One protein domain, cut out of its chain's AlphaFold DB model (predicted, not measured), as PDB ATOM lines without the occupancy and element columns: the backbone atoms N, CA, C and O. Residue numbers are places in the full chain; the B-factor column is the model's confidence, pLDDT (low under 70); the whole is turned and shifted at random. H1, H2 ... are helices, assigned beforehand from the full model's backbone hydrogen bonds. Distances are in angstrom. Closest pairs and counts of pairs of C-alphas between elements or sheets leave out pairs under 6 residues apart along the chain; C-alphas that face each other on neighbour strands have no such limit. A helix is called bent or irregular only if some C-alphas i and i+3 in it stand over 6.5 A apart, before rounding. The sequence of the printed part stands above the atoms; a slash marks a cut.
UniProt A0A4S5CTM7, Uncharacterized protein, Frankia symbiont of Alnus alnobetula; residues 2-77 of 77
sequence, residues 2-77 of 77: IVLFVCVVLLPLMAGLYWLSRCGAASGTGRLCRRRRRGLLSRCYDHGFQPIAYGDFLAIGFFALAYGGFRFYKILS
ATOM      1  N   ILE A   2     260.317 285.798 203.843       79.75
ATOM      2  CA  ILE A   2     260.851 284.916 204.903       79.75
ATOM      3  C   ILE A   2     261.499 283.619 204.377       79.75
ATOM      4  O   ILE A   2     262.545 283.213 204.868       79.75
ATOM      5  N   VAL A   3     260.940 283.006 203.326       81.75
ATOM      6  CA  VAL A   3     261.479 281.768 202.729       81.75
ATOM      7  C   VAL A   3     262.870 281.985 202.119       81.75
ATOM      8  O   VAL A   3     263.762 281.168 202.320       81.75
ATOM      9  N   LEU A   4     263.086 283.116 201.436       79.38
ATOM     10  CA  LEU A   4     264.393 283.476 200.874       79.38
ATOM     11  C   LEU A   4     265.438 283.648 201.977       79.38
ATOM     12  O   LEU A   4     266.531 283.103 201.865       79.38
ATOM     13  N   PHE A   5     265.085 284.328 203.069       80.25
ATOM     14  CA  PHE A   5     265.968 284.477 204.225       80.25
ATOM     15  C   PHE A   5     266.350 283.117 204.833       80.25
ATOM     16  O   PHE A   5     267.521 282.864 205.119       80.25
ATOM     17  N   VAL A   6     265.380 282.208 204.974       85.00
ATOM     18  CA  VAL A   6     265.636 280.867 205.511       85.00
ATOM     19  C   VAL A   6     266.599 280.083 204.612       85.00
ATOM     20  O   VAL A   6     267.580 279.520 205.102       85.00
ATOM     21  N   CYS A   7     266.362 280.081 203.300       84.31
ATOM     22  CA  CYS A   7     267.177 279.316 202.357       84.31
ATOM     23  C   CYS A   7     268.597 279.867 202.198       84.31
ATOM     24  O   CYS A   7     269.549 279.103 202.064       84.31
ATOM     25  N   VAL A   8     268.735 281.189 202.198       83.38
ATOM     26  CA  VAL A   8     269.973 281.871 201.810       83.38
ATOM     27  C   VAL A   8     270.851 282.216 203.021       83.38
ATOM     28  O   VAL A   8     272.060 282.368 202.872       83.38
ATOM     29  N   VAL A   9     270.275 282.295 204.224       82.38
ATOM     30  CA  VAL A   9     271.004 282.660 205.452       82.38
ATOM     31  C   VAL A   9     270.991 281.521 206.466       82.38
ATOM     32  O   VAL A   9     272.051 281.035 206.853       82.38
ATOM     33  N   LEU A  10     269.810 281.051 206.882       86.62
ATOM     34  CA  LEU A  10     269.685 280.063 207.966       86.62
ATOM     35  C   LEU A  10     270.233 278.684 207.591       86.62
ATOM     36  O   LEU A  10     270.977 278.099 208.377       86.62
ATOM     37  N   LEU A  11     269.896 278.163 206.407       87.31
ATOM     38  CA  LEU A  11     270.409 276.870 205.940       87.31
ATOM     39  C   LEU A  11     271.945 276.832 205.871       87.31
ATOM     40  O   LEU A  11     272.530 275.943 206.497       87.31
ATOM     41  N   PRO A  12     272.626 277.765 205.177       86.00
ATOM     42  CA  PRO A  12     274.084 277.759 205.130       86.00
ATOM     43  C   PRO A  12     274.711 278.031 206.502       86.00
ATOM     44  O   PRO A  12     275.698 277.385 206.838       86.00
ATOM     45  N   LEU A  13     274.119 278.879 207.349       85.44
ATOM     46  CA  LEU A  13     274.602 279.083 208.721       85.44
ATOM     47  C   LEU A  13     274.584 277.775 209.533       85.44
ATOM     48  O   LEU A  13     275.588 277.397 210.140       85.44
ATOM     49  N   MET A  14     273.460 277.054 209.513       85.19
ATOM     50  CA  MET A  14     273.314 275.773 210.212       85.19
ATOM     51  C   MET A  14     274.231 274.696 209.628       85.19
ATOM     52  O   MET A  14     274.833 273.925 210.379       85.19
ATOM     53  N   ALA A  15     274.388 274.658 208.303       83.62
ATOM     54  CA  ALA A  15     275.326 273.761 207.635       83.62
ATOM     55  C   ALA A  15     276.778 274.054 208.047       83.62
ATOM     56  O   ALA A  15     277.523 273.121 208.352       83.62
ATOM     57  N   GLY A  16     277.156 275.332 208.128       81.88
ATOM     58  CA  GLY A  16     278.459 275.783 208.612       81.88
ATOM     59  C   GLY A  16     278.718 275.313 210.040       81.88
ATOM     60  O   GLY A  16     279.700 274.612 210.279       81.88
ATOM     61  N   LEU A  17     277.798 275.588 210.969       79.94
ATOM     62  CA  LEU A  17     277.882 275.130 212.365       79.94
ATOM     63  C   LEU A  17     277.985 273.603 212.478       79.94
ATOM     64  O   LEU A  17     278.792 273.076 213.249       79.94
ATOM     65  N   TYR A  18     277.200 272.875 211.686       78.75
ATOM     66  CA  TYR A  18     277.236 271.418 211.663       78.75
ATOM     67  C   TYR A  18     278.584 270.877 211.172       78.75
ATOM     68  O   TYR A  18     279.120 269.936 211.761       78.75
ATOM     69  N   TRP A  19     279.169 271.473 210.133       73.31
ATOM     70  CA  TRP A  19     280.500 271.098 209.652       73.31
ATOM     71  C   TRP A  19     281.593 271.395 210.674       73.31
ATOM     72  O   TRP A  19     282.473 270.563 210.896       73.31
ATOM     73  N   LEU A  20     281.470 272.520 211.368       72.19
ATOM     74  CA  LEU A  20     282.372 272.940 212.432       72.19
ATOM     75  C   LEU A  20     282.316 271.996 213.647       72.19
ATOM     76  O   LEU A  20     283.326 271.720 214.294       72.19
ATOM     77  N   SER A  21     281.149 271.393 213.888       69.06
ATOM     78  CA  SER A  21     280.972 270.351 214.902       69.06
ATOM     79  C   SER A  21     281.662 269.022 214.567       69.06
ATOM     80  O   SER A  21     281.672 268.133 215.411       69.06
ATOM     81  N   ARG A  22     282.236 268.820 213.373       73.81
ATOM     82  CA  ARG A  22     282.922 267.568 212.982       73.81
ATOM     83  C   ARG A  22     284.426 267.751 212.950       73.81
ATOM     84  O   ARG A  22     284.879 268.774 212.461       73.81
ATOM     85  N   CYS A  23     285.204 266.769 213.416       74.44
ATOM     86  CA  CYS A  23     286.660 266.862 213.602       74.44
ATOM     87  C   CYS A  23     287.422 267.326 212.356       74.44
ATOM     88  O   CYS A  23     288.378 268.078 212.497       74.44
ATOM     89  N   GLY A  24     287.031 266.878 211.160       71.88
ATOM     90  CA  GLY A  24     287.503 267.381 209.863       71.88
ATOM     91  C   GLY A  24     289.004 267.248 209.582       71.88
ATOM     92  O   GLY A  24     289.430 267.599 208.486       71.88
ATOM     93  N   ALA A  25     289.796 266.793 210.554       73.88
ATOM     94  CA  ALA A  25     291.238 266.638 210.471       73.88
ATOM     95  C   ALA A  25     291.579 265.403 209.640       73.88
ATOM     96  O   ALA A  25     290.861 264.397 209.682       73.88
ATOM     97  N   ALA A  26     292.663 265.482 208.878       70.00
ATOM     98  CA  ALA A  26     293.167 264.342 208.135       70.00
ATOM     99  C   ALA A  26     293.947 263.430 209.089       70.00
ATOM    100  O   ALA A  26     294.878 263.867 209.762       70.00
ATOM    101  N   SER A  27     293.563 262.157 209.150       69.19
ATOM    102  CA  SER A  27     294.377 261.120 209.782       69.19
ATOM    103  C   SER A  27     295.653 260.886 208.967       69.19
ATOM    104  O   SER A  27     295.669 261.152 207.765       69.19
ATOM    105  N   GLY A  28     296.695 260.307 209.575       66.69
ATOM    106  CA  GLY A  28     297.932 259.918 208.876       66.69
ATOM    107  C   GLY A  28     297.704 258.971 207.686       66.69
ATOM    108  O   GLY A  28     298.532 258.889 206.790       66.69
ATOM    109  N   THR A  29     296.541 258.316 207.622       70.00
ATOM    110  CA  THR A  29     296.091 257.488 206.491       70.00
ATOM    111  C   THR A  29     295.359 258.276 205.388       70.00
ATOM    112  O   THR A  29     294.681 257.675 204.558       70.00
ATOM    113  N   GLY A  30     295.367 259.613 205.421       68.31
ATOM    114  CA  GLY A  30     294.704 260.490 204.441       68.31
ATOM    115  C   GLY A  30     293.174 260.574 204.548       68.31
ATOM    116  O   GLY A  30     292.530 261.263 203.760       68.31
ATOM    117  N   ARG A  31     292.554 259.894 205.522       71.81
ATOM    118  CA  ARG A  31     291.094 259.920 205.722       71.81
ATOM    119  C   ARG A  31     290.684 261.060 206.650       71.81
ATOM    120  O   ARG A  31     291.274 261.237 207.712       71.81
ATOM    121  N   LEU A  32     289.627 261.782 206.281       72.19
ATOM    122  CA  LEU A  32     289.037 262.830 207.119       72.19
ATOM    123  C   LEU A  32     288.294 262.223 208.312       72.19
ATOM    124  O   LEU A  32     287.402 261.385 208.150       72.19
ATOM    125  N   CYS A  33     288.602 262.702 209.511       75.81
ATOM    126  CA  CYS A  33     287.897 262.311 210.718       75.81
ATOM    127  C   CYS A  33     286.510 262.953 210.782       75.81
ATOM    128  O   CYS A  33     286.354 264.175 210.743       75.81
ATOM    129  N   ARG A  34     285.475 262.120 210.920       74.00
ATOM    130  CA  ARG A  34     284.071 262.560 211.004       74.00
ATOM    131  C   ARG A  34     283.493 262.523 212.423       74.00
ATOM    132  O   ARG A  34     282.289 262.714 212.577       74.00
ATOM    133  N   ARG A  35     284.312 262.296 213.459       76.31
ATOM    134  CA  ARG A  35     283.844 262.341 214.858       76.31
ATOM    135  C   ARG A  35     283.295 263.729 215.199       76.31
ATOM    136  O   ARG A  35     283.836 264.736 214.743       76.31
ATOM    137  N   ARG A  36     282.231 263.782 216.004       71.38
ATOM    138  CA  ARG A  36     281.701 265.045 216.537       71.38
ATOM    139  C   ARG A  36     282.650 265.619 217.596       71.38
ATOM    140  O   ARG A  36     283.106 264.897 218.477       71.38
ATOM    141  N   ARG A  37     282.910 266.918 217.498       71.81
ATOM    142  CA  ARG A  37     283.617 267.770 218.455       71.81
ATOM    143  C   ARG A  37     282.599 268.341 219.450       71.81
ATOM    144  O   ARG A  37     281.463 268.613 219.066       71.81
ATOM    145  N   ARG A  38     282.999 268.551 220.709       62.91
ATOM    146  CA  ARG A  38     282.183 269.282 221.705       62.91
ATOM    147  C   ARG A  38     282.424 270.798 221.678       62.91
ATOM    148  O   ARG A  38     281.683 271.529 222.318       62.91
ATOM    149  N   GLY A  39     283.415 271.275 220.925       60.38
ATOM    150  CA  GLY A  39     283.692 272.698 220.746       60.38
ATOM    151  C   GLY A  39     284.580 272.992 219.538       60.38
ATOM    152  O   GLY A  39     285.179 272.086 218.956       60.38
ATOM    153  N   LEU A  40     284.676 274.280 219.193       54.84
ATOM    154  CA  LEU A  40     285.387 274.810 218.019       54.84
ATOM    155  C   LEU A  40     286.841 274.308 217.906       54.84
ATOM    156  O   LEU A  40     287.350 274.046 216.819       54.84
ATOM    157  N   LEU A  41     287.482 274.140 219.064       57.28
ATOM    158  CA  LEU A  41     288.896 273.798 219.212       57.28
ATOM    159  C   LEU A  41     289.122 272.390 219.783       57.28
ATOM    160  O   LEU A  41     290.265 271.956 219.891       57.28
ATOM    161  N   SER A  42     288.062 271.645 220.131       62.03
ATOM    162  CA  SER A  42     288.227 270.276 220.631       62.03
ATOM    163  C   SER A  42     288.544 269.351 219.455       62.03
ATOM    164  O   SER A  42     287.635 268.926 218.736       62.03
ATOM    165  N   ARG A  43     289.826 269.072 219.222       65.50
ATOM    166  CA  ARG A  43     290.274 268.111 218.207       65.50
ATOM    167  C   ARG A  43     290.413 266.720 218.807       65.50
ATOM    168  O   ARG A  43     290.647 266.572 220.003       65.50
ATOM    169  N   CYS A  44     290.240 265.694 217.976       69.12
ATOM    170  CA  CYS A  44     290.598 264.343 218.387       69.12
ATOM    171  C   CYS A  44     292.112 264.284 218.611       69.12
ATOM    172  O   CYS A  44     292.869 264.733 217.753       69.12
ATOM    173  N   TYR A  45     292.521 263.718 219.746       63.66
ATOM    174  CA  TYR A  45     293.926 263.539 220.130       63.66
ATOM    175  C   TYR A  45     294.732 262.746 219.085       63.66
ATOM    176  O   TYR A  45     295.929 262.952 218.936       63.66
ATOM    177  N   ASP A  46     294.044 261.882 218.329       63.72
ATOM    178  CA  ASP A  46     294.614 260.959 217.339       63.72
ATOM    179  C   ASP A  46     295.085 261.641 216.035       63.72
ATOM    180  O   ASP A  46     295.586 260.979 215.122       63.72
ATOM    181  N   HIS A  47     294.882 262.951 215.886       67.19
ATOM    182  CA  HIS A  47     295.263 263.702 214.690       67.19
ATOM    183  C   HIS A  47     296.243 264.801 215.096       67.19
ATOM    184  O   HIS A  47     295.948 265.584 215.996       67.19
ATOM    185  N   GLY A  48     297.418 264.831 214.457       57.62
ATOM    186  CA  GLY A  48     298.493 265.777 214.765       57.62
ATOM    187  C   GLY A  48     298.053 267.245 214.722       57.62
ATOM    188  O   GLY A  48     296.949 267.573 214.287       57.62
ATOM    189  N   PHE A  49     298.927 268.144 215.183       58.22
ATOM    190  CA  PHE A  49     298.657 269.578 215.333       58.22
ATOM    191  C   PHE A  49     298.315 270.235 213.980       58.22
ATOM    192  O   PHE A  49     299.179 270.743 213.274       58.22
ATOM    193  N   GLN A  50     297.043 270.188 213.584       64.25
ATOM    194  CA  GLN A  50     296.584 270.637 212.273       64.25
ATOM    195  C   GLN A  50     295.770 271.922 212.448       64.25
ATOM    196  O   GLN A  50     294.563 271.823 212.632       64.25
ATOM    197  N   PRO A  51     296.398 273.117 212.453       57.53
ATOM    198  CA  PRO A  51     295.806 274.371 212.933       57.53
ATOM    199  C   PRO A  51     294.495 274.751 212.240       57.53
ATOM    200  O   PRO A  51     293.638 275.339 212.896       57.53
ATOM    201  N   ILE A  52     294.290 274.344 210.985       64.50
ATOM    202  CA  ILE A  52     293.031 274.500 210.250       64.50
ATOM    203  C   ILE A  52     292.716 273.165 209.570       64.50
ATOM    204  O   ILE A  52     293.505 272.672 208.764       64.50
ATOM    205  N   ALA A  53     291.583 272.556 209.919       69.88
ATOM    206  CA  ALA A  53     291.143 271.305 209.317       69.88
ATOM    207  C   ALA A  53     290.349 271.567 208.026       69.88
ATOM    208  O   ALA A  53     289.727 272.615 207.870       69.88
ATOM    209  N   TYR A  54     290.285 270.591 207.117       71.31
ATOM    210  CA  TYR A  54     289.520 270.733 205.866       71.31
ATOM    211  C   TYR A  54     288.027 271.022 206.125       71.31
ATOM    212  O   TYR A  54     287.391 271.799 205.418       71.31
ATOM    213  N   GLY A  55     287.479 270.444 207.200       70.06
ATOM    214  CA  GLY A  55     286.117 270.740 207.658       70.06
ATOM    215  C   GLY A  55     285.915 272.186 208.129       70.06
ATOM    216  O   GLY A  55     284.811 272.708 207.990       70.06
ATOM    217  N   ASP A  56     286.968 272.844 208.627       73.25
ATOM    218  CA  ASP A  56     286.911 274.242 209.067       73.25
ATOM    219  C   ASP A  56     286.811 275.173 207.841       73.25
ATOM    220  O   ASP A  56     285.994 276.089 207.835       73.25
ATOM    221  N   PHE A  57     287.541 274.883 206.752       77.62
ATOM    222  CA  PHE A  57     287.420 275.615 205.478       77.62
ATOM    223  C   PHE A  57     286.026 275.503 204.855       77.62
ATOM    224  O   PHE A  57     285.464 276.499 204.400       77.62
ATOM    225  N   LEU A  58     285.442 274.302 204.871       78.38
ATOM    226  CA  LEU A  58     284.068 274.074 204.415       78.38
ATOM    227  C   LEU A  58     283.068 274.900 205.224       78.38
ATOM    228  O   LEU A  58     282.197 275.554 204.652       78.38
ATOM    229  N   ALA A  59     283.220 274.917 206.549       79.75
ATOM    230  CA  ALA A  59     282.364 275.714 207.410       79.75
ATOM    231  C   ALA A  59     282.518 277.220 207.140       79.75
ATOM    232  O   ALA A  59     281.509 277.913 207.025       79.75
ATOM    233  N   ILE A  60     283.746 277.717 206.954       83.44
ATOM    234  CA  ILE A  60     284.011 279.112 206.559       83.44
ATOM    235  C   ILE A  60     283.306 279.449 205.239       83.44
ATOM    236  O   ILE A  60     282.665 280.493 205.148       83.44
ATOM    237  N   GLY A  61     283.355 278.560 204.242       85.62
ATOM    238  CA  GLY A  61     282.644 278.744 202.973       85.62
ATOM    239  C   GLY A  61     281.128 278.876 203.154       85.62
ATOM    240  O   GLY A  61     280.509 279.778 202.589       85.62
ATOM    241  N   PHE A  62     280.532 278.039 204.004       86.62
ATOM    242  CA  PHE A  62     279.112 278.143 204.348       86.62
ATOM    243  C   PHE A  62     278.771 279.444 205.086       86.62
ATOM    244  O   PHE A  62     277.756 280.068 204.777       86.62
ATOM    245  N   PHE A  63     279.622 279.905 206.007       86.50
ATOM    246  CA  PHE A  63     279.429 281.201 206.663       86.50
ATOM    247  C   PHE A  63     279.561 282.375 205.691       86.50
ATOM    248  O   PHE A  63     278.771 283.313 205.765       86.50
ATOM    249  N   ALA A  64     280.504 282.312 204.749       88.88
ATOM    250  CA  ALA A  64     280.656 283.323 203.707       88.88
ATOM    251  C   ALA A  64     279.417 283.386 202.801       88.88
ATOM    252  O   ALA A  64     278.924 284.479 202.517       88.88
ATOM    253  N   LEU A  65     278.862 282.231 202.418       87.44
ATOM    254  CA  LEU A  65     277.597 282.145 201.679       87.44
ATOM    255  C   LEU A  65     276.426 282.727 202.474       87.44
ATOM    256  O   LEU A  65     275.682 283.540 201.935       87.44
ATOM    257  N   ALA A  66     276.289 282.367 203.754       87.75
ATOM    258  CA  ALA A  66     275.240 282.906 204.618       87.75
ATOM    259  C   ALA A  66     275.343 284.434 204.758       87.75
ATOM    260  O   ALA A  66     274.337 285.140 204.694       87.75
ATOM    261  N   TYR A  67     276.562 284.959 204.908       87.50
ATOM    262  CA  TYR A  67     276.809 286.395 205.017       87.50
ATOM    263  C   TYR A  67     276.537 287.138 203.703       87.50
ATOM    264  O   TYR A  67     275.848 288.159 203.706       87.50
ATOM    265  N   GLY A  68     277.030 286.623 202.573       86.69
ATOM    266  CA  GLY A  68     276.751 287.190 201.250       86.69
ATOM    267  C   GLY A  68     275.256 287.179 200.944       86.69
ATOM    268  O   GLY A  68     274.690 288.185 200.519       86.69
ATOM    269  N   GLY A  69     274.600 286.075 201.281       84.56
ATOM    270  CA  GLY A  69     273.163 285.910 201.211       84.56
ATOM    271  C   GLY A  69     272.377 286.921 202.048       84.56
ATOM    272  O   GLY A  69     271.422 287.528 201.565       84.56
ATOM    273  N   PHE A  70     272.816 287.168 203.283       85.00
ATOM    274  CA  PHE A  70     272.227 288.178 204.162       85.00
ATOM    275  C   PHE A  70     272.389 289.599 203.607       85.00
ATOM    276  O   PHE A  70     271.444 290.389 203.618       85.00
ATOM    277  N   ARG A  71     273.575 289.928 203.079       85.50
ATOM    278  CA  ARG A  71     273.838 291.228 202.441       85.50
ATOM    279  C   ARG A  71     272.961 291.430 201.209       85.50
ATOM    280  O   ARG A  71     272.406 292.512 201.052       85.50
ATOM    281  N   PHE A  72     272.801 290.398 200.385       82.69
ATOM    282  CA  PHE A  72     271.940 290.439 199.207       82.69
ATOM    283  C   PHE A  72     270.461 290.594 199.587       82.69
ATOM    284  O   PHE A  72     269.774 291.442 199.030       82.69
ATOM    285  N   TYR A  73     269.995 289.857 200.603       79.00
ATOM    286  CA  TYR A  73     268.636 289.996 201.136       79.00
ATOM    287  C   TYR A  73     268.340 291.427 201.604       79.00
ATOM    288  O   TYR A  73     267.267 291.948 201.327       79.00
ATOM    289  N   LYS A  74     269.304 292.081 202.266       79.31
ATOM    290  CA  LYS A  74     269.161 293.467 202.738       79.31
ATOM    291  C   LYS A  74     269.104 294.502 201.605       79.31
ATOM    292  O   LYS A  74     268.584 295.583 201.820       79.31
ATOM    293  N   ILE A  75     269.675 294.205 200.438       81.56
ATOM    294  CA  ILE A  75     269.612 295.091 199.261       81.56
ATOM    295  C   ILE A  75     268.274 294.922 198.527       81.56
ATOM    296  O   ILE A  75     267.784 295.866 197.919       81.56
ATOM    297  N   LEU A  76     267.709 293.713 198.557       74.00
ATOM    298  CA  LEU A  76     266.492 293.355 197.827       74.00
ATOM    299  C   LEU A  76     265.189 293.658 198.594       74.00
ATOM    300  O   LEU A  76     264.114 293.592 198.001       74.00
ATOM    301  N   SER A  77     265.282 293.893 199.906       62.94
ATOM    302  CA  SER A  77     264.168 294.193 200.814       62.94
ATOM    303  C   SER A  77     264.145 295.656 201.207       62.94
ATOM    304  O   SER A  77     263.024 296.087 201.552       62.94
TER     305      SER A  77
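What this domain is: This is residues 2 to 77 of the 77 residues of an uncharacterized protein of Frankia symbiont of Alnus alnobetula (UniProt A0A4S5CTM7). Look first at the longest helix, H2, and you will find H1 side by side with it, running the opposite way: together they make a long helical hairpin. At one end of the pair, the 33 residues of the link, 21 to 53, wind into a loop head with no named element. The printed part has 76 residues, with two named helices in the order H1, H2 and no named strand; the class is all helix. The whole is loose, with a radius of gyration of the C-alphas of 14.9 A, and its outline is a rod spanning 48 by 18 by 17 A.

Where its parts are: Find C-alpha 54 at (289.520, 270.733, 205.866); from there H2, residues 54 to 76, runs 33.3 A to C-alpha 76 at (266.492, 293.355, 197.827). Then go back to C-alpha 2 at (260.851, 284.916, 204.903), where H1, residues 2 to 20, begins; it measures 25.8 A from first to last C-alpha. H1 has a kink of 26 degrees near residue 9 and is irregular, but only just: C-alphas 8 and 11 are 6.50 A apart.

How they stand to each other: H2 and H1 touch, and their closest C-alphas, those of Ala 59 and Gly 16, are 4.1 A apart. Their lines stand at a shallow tilt of 17 degrees, opposite ways, in a helical hairpin. In H2 every O i to N i+4 pair is within hydrogen-bond range; in H1, 13 of 15 are.

The domain as a whole: The two C-alphas farthest apart are those of Thr 29 and Ser 77, at 49.0 A. The printed part has no cut, and the link from H1 to H2 is long. In the B-factor column, mean pLDDT is 75.3 over the printed part; look for values under 70 at residues 21, 27 to 28, 30, 38 to 53 and 77.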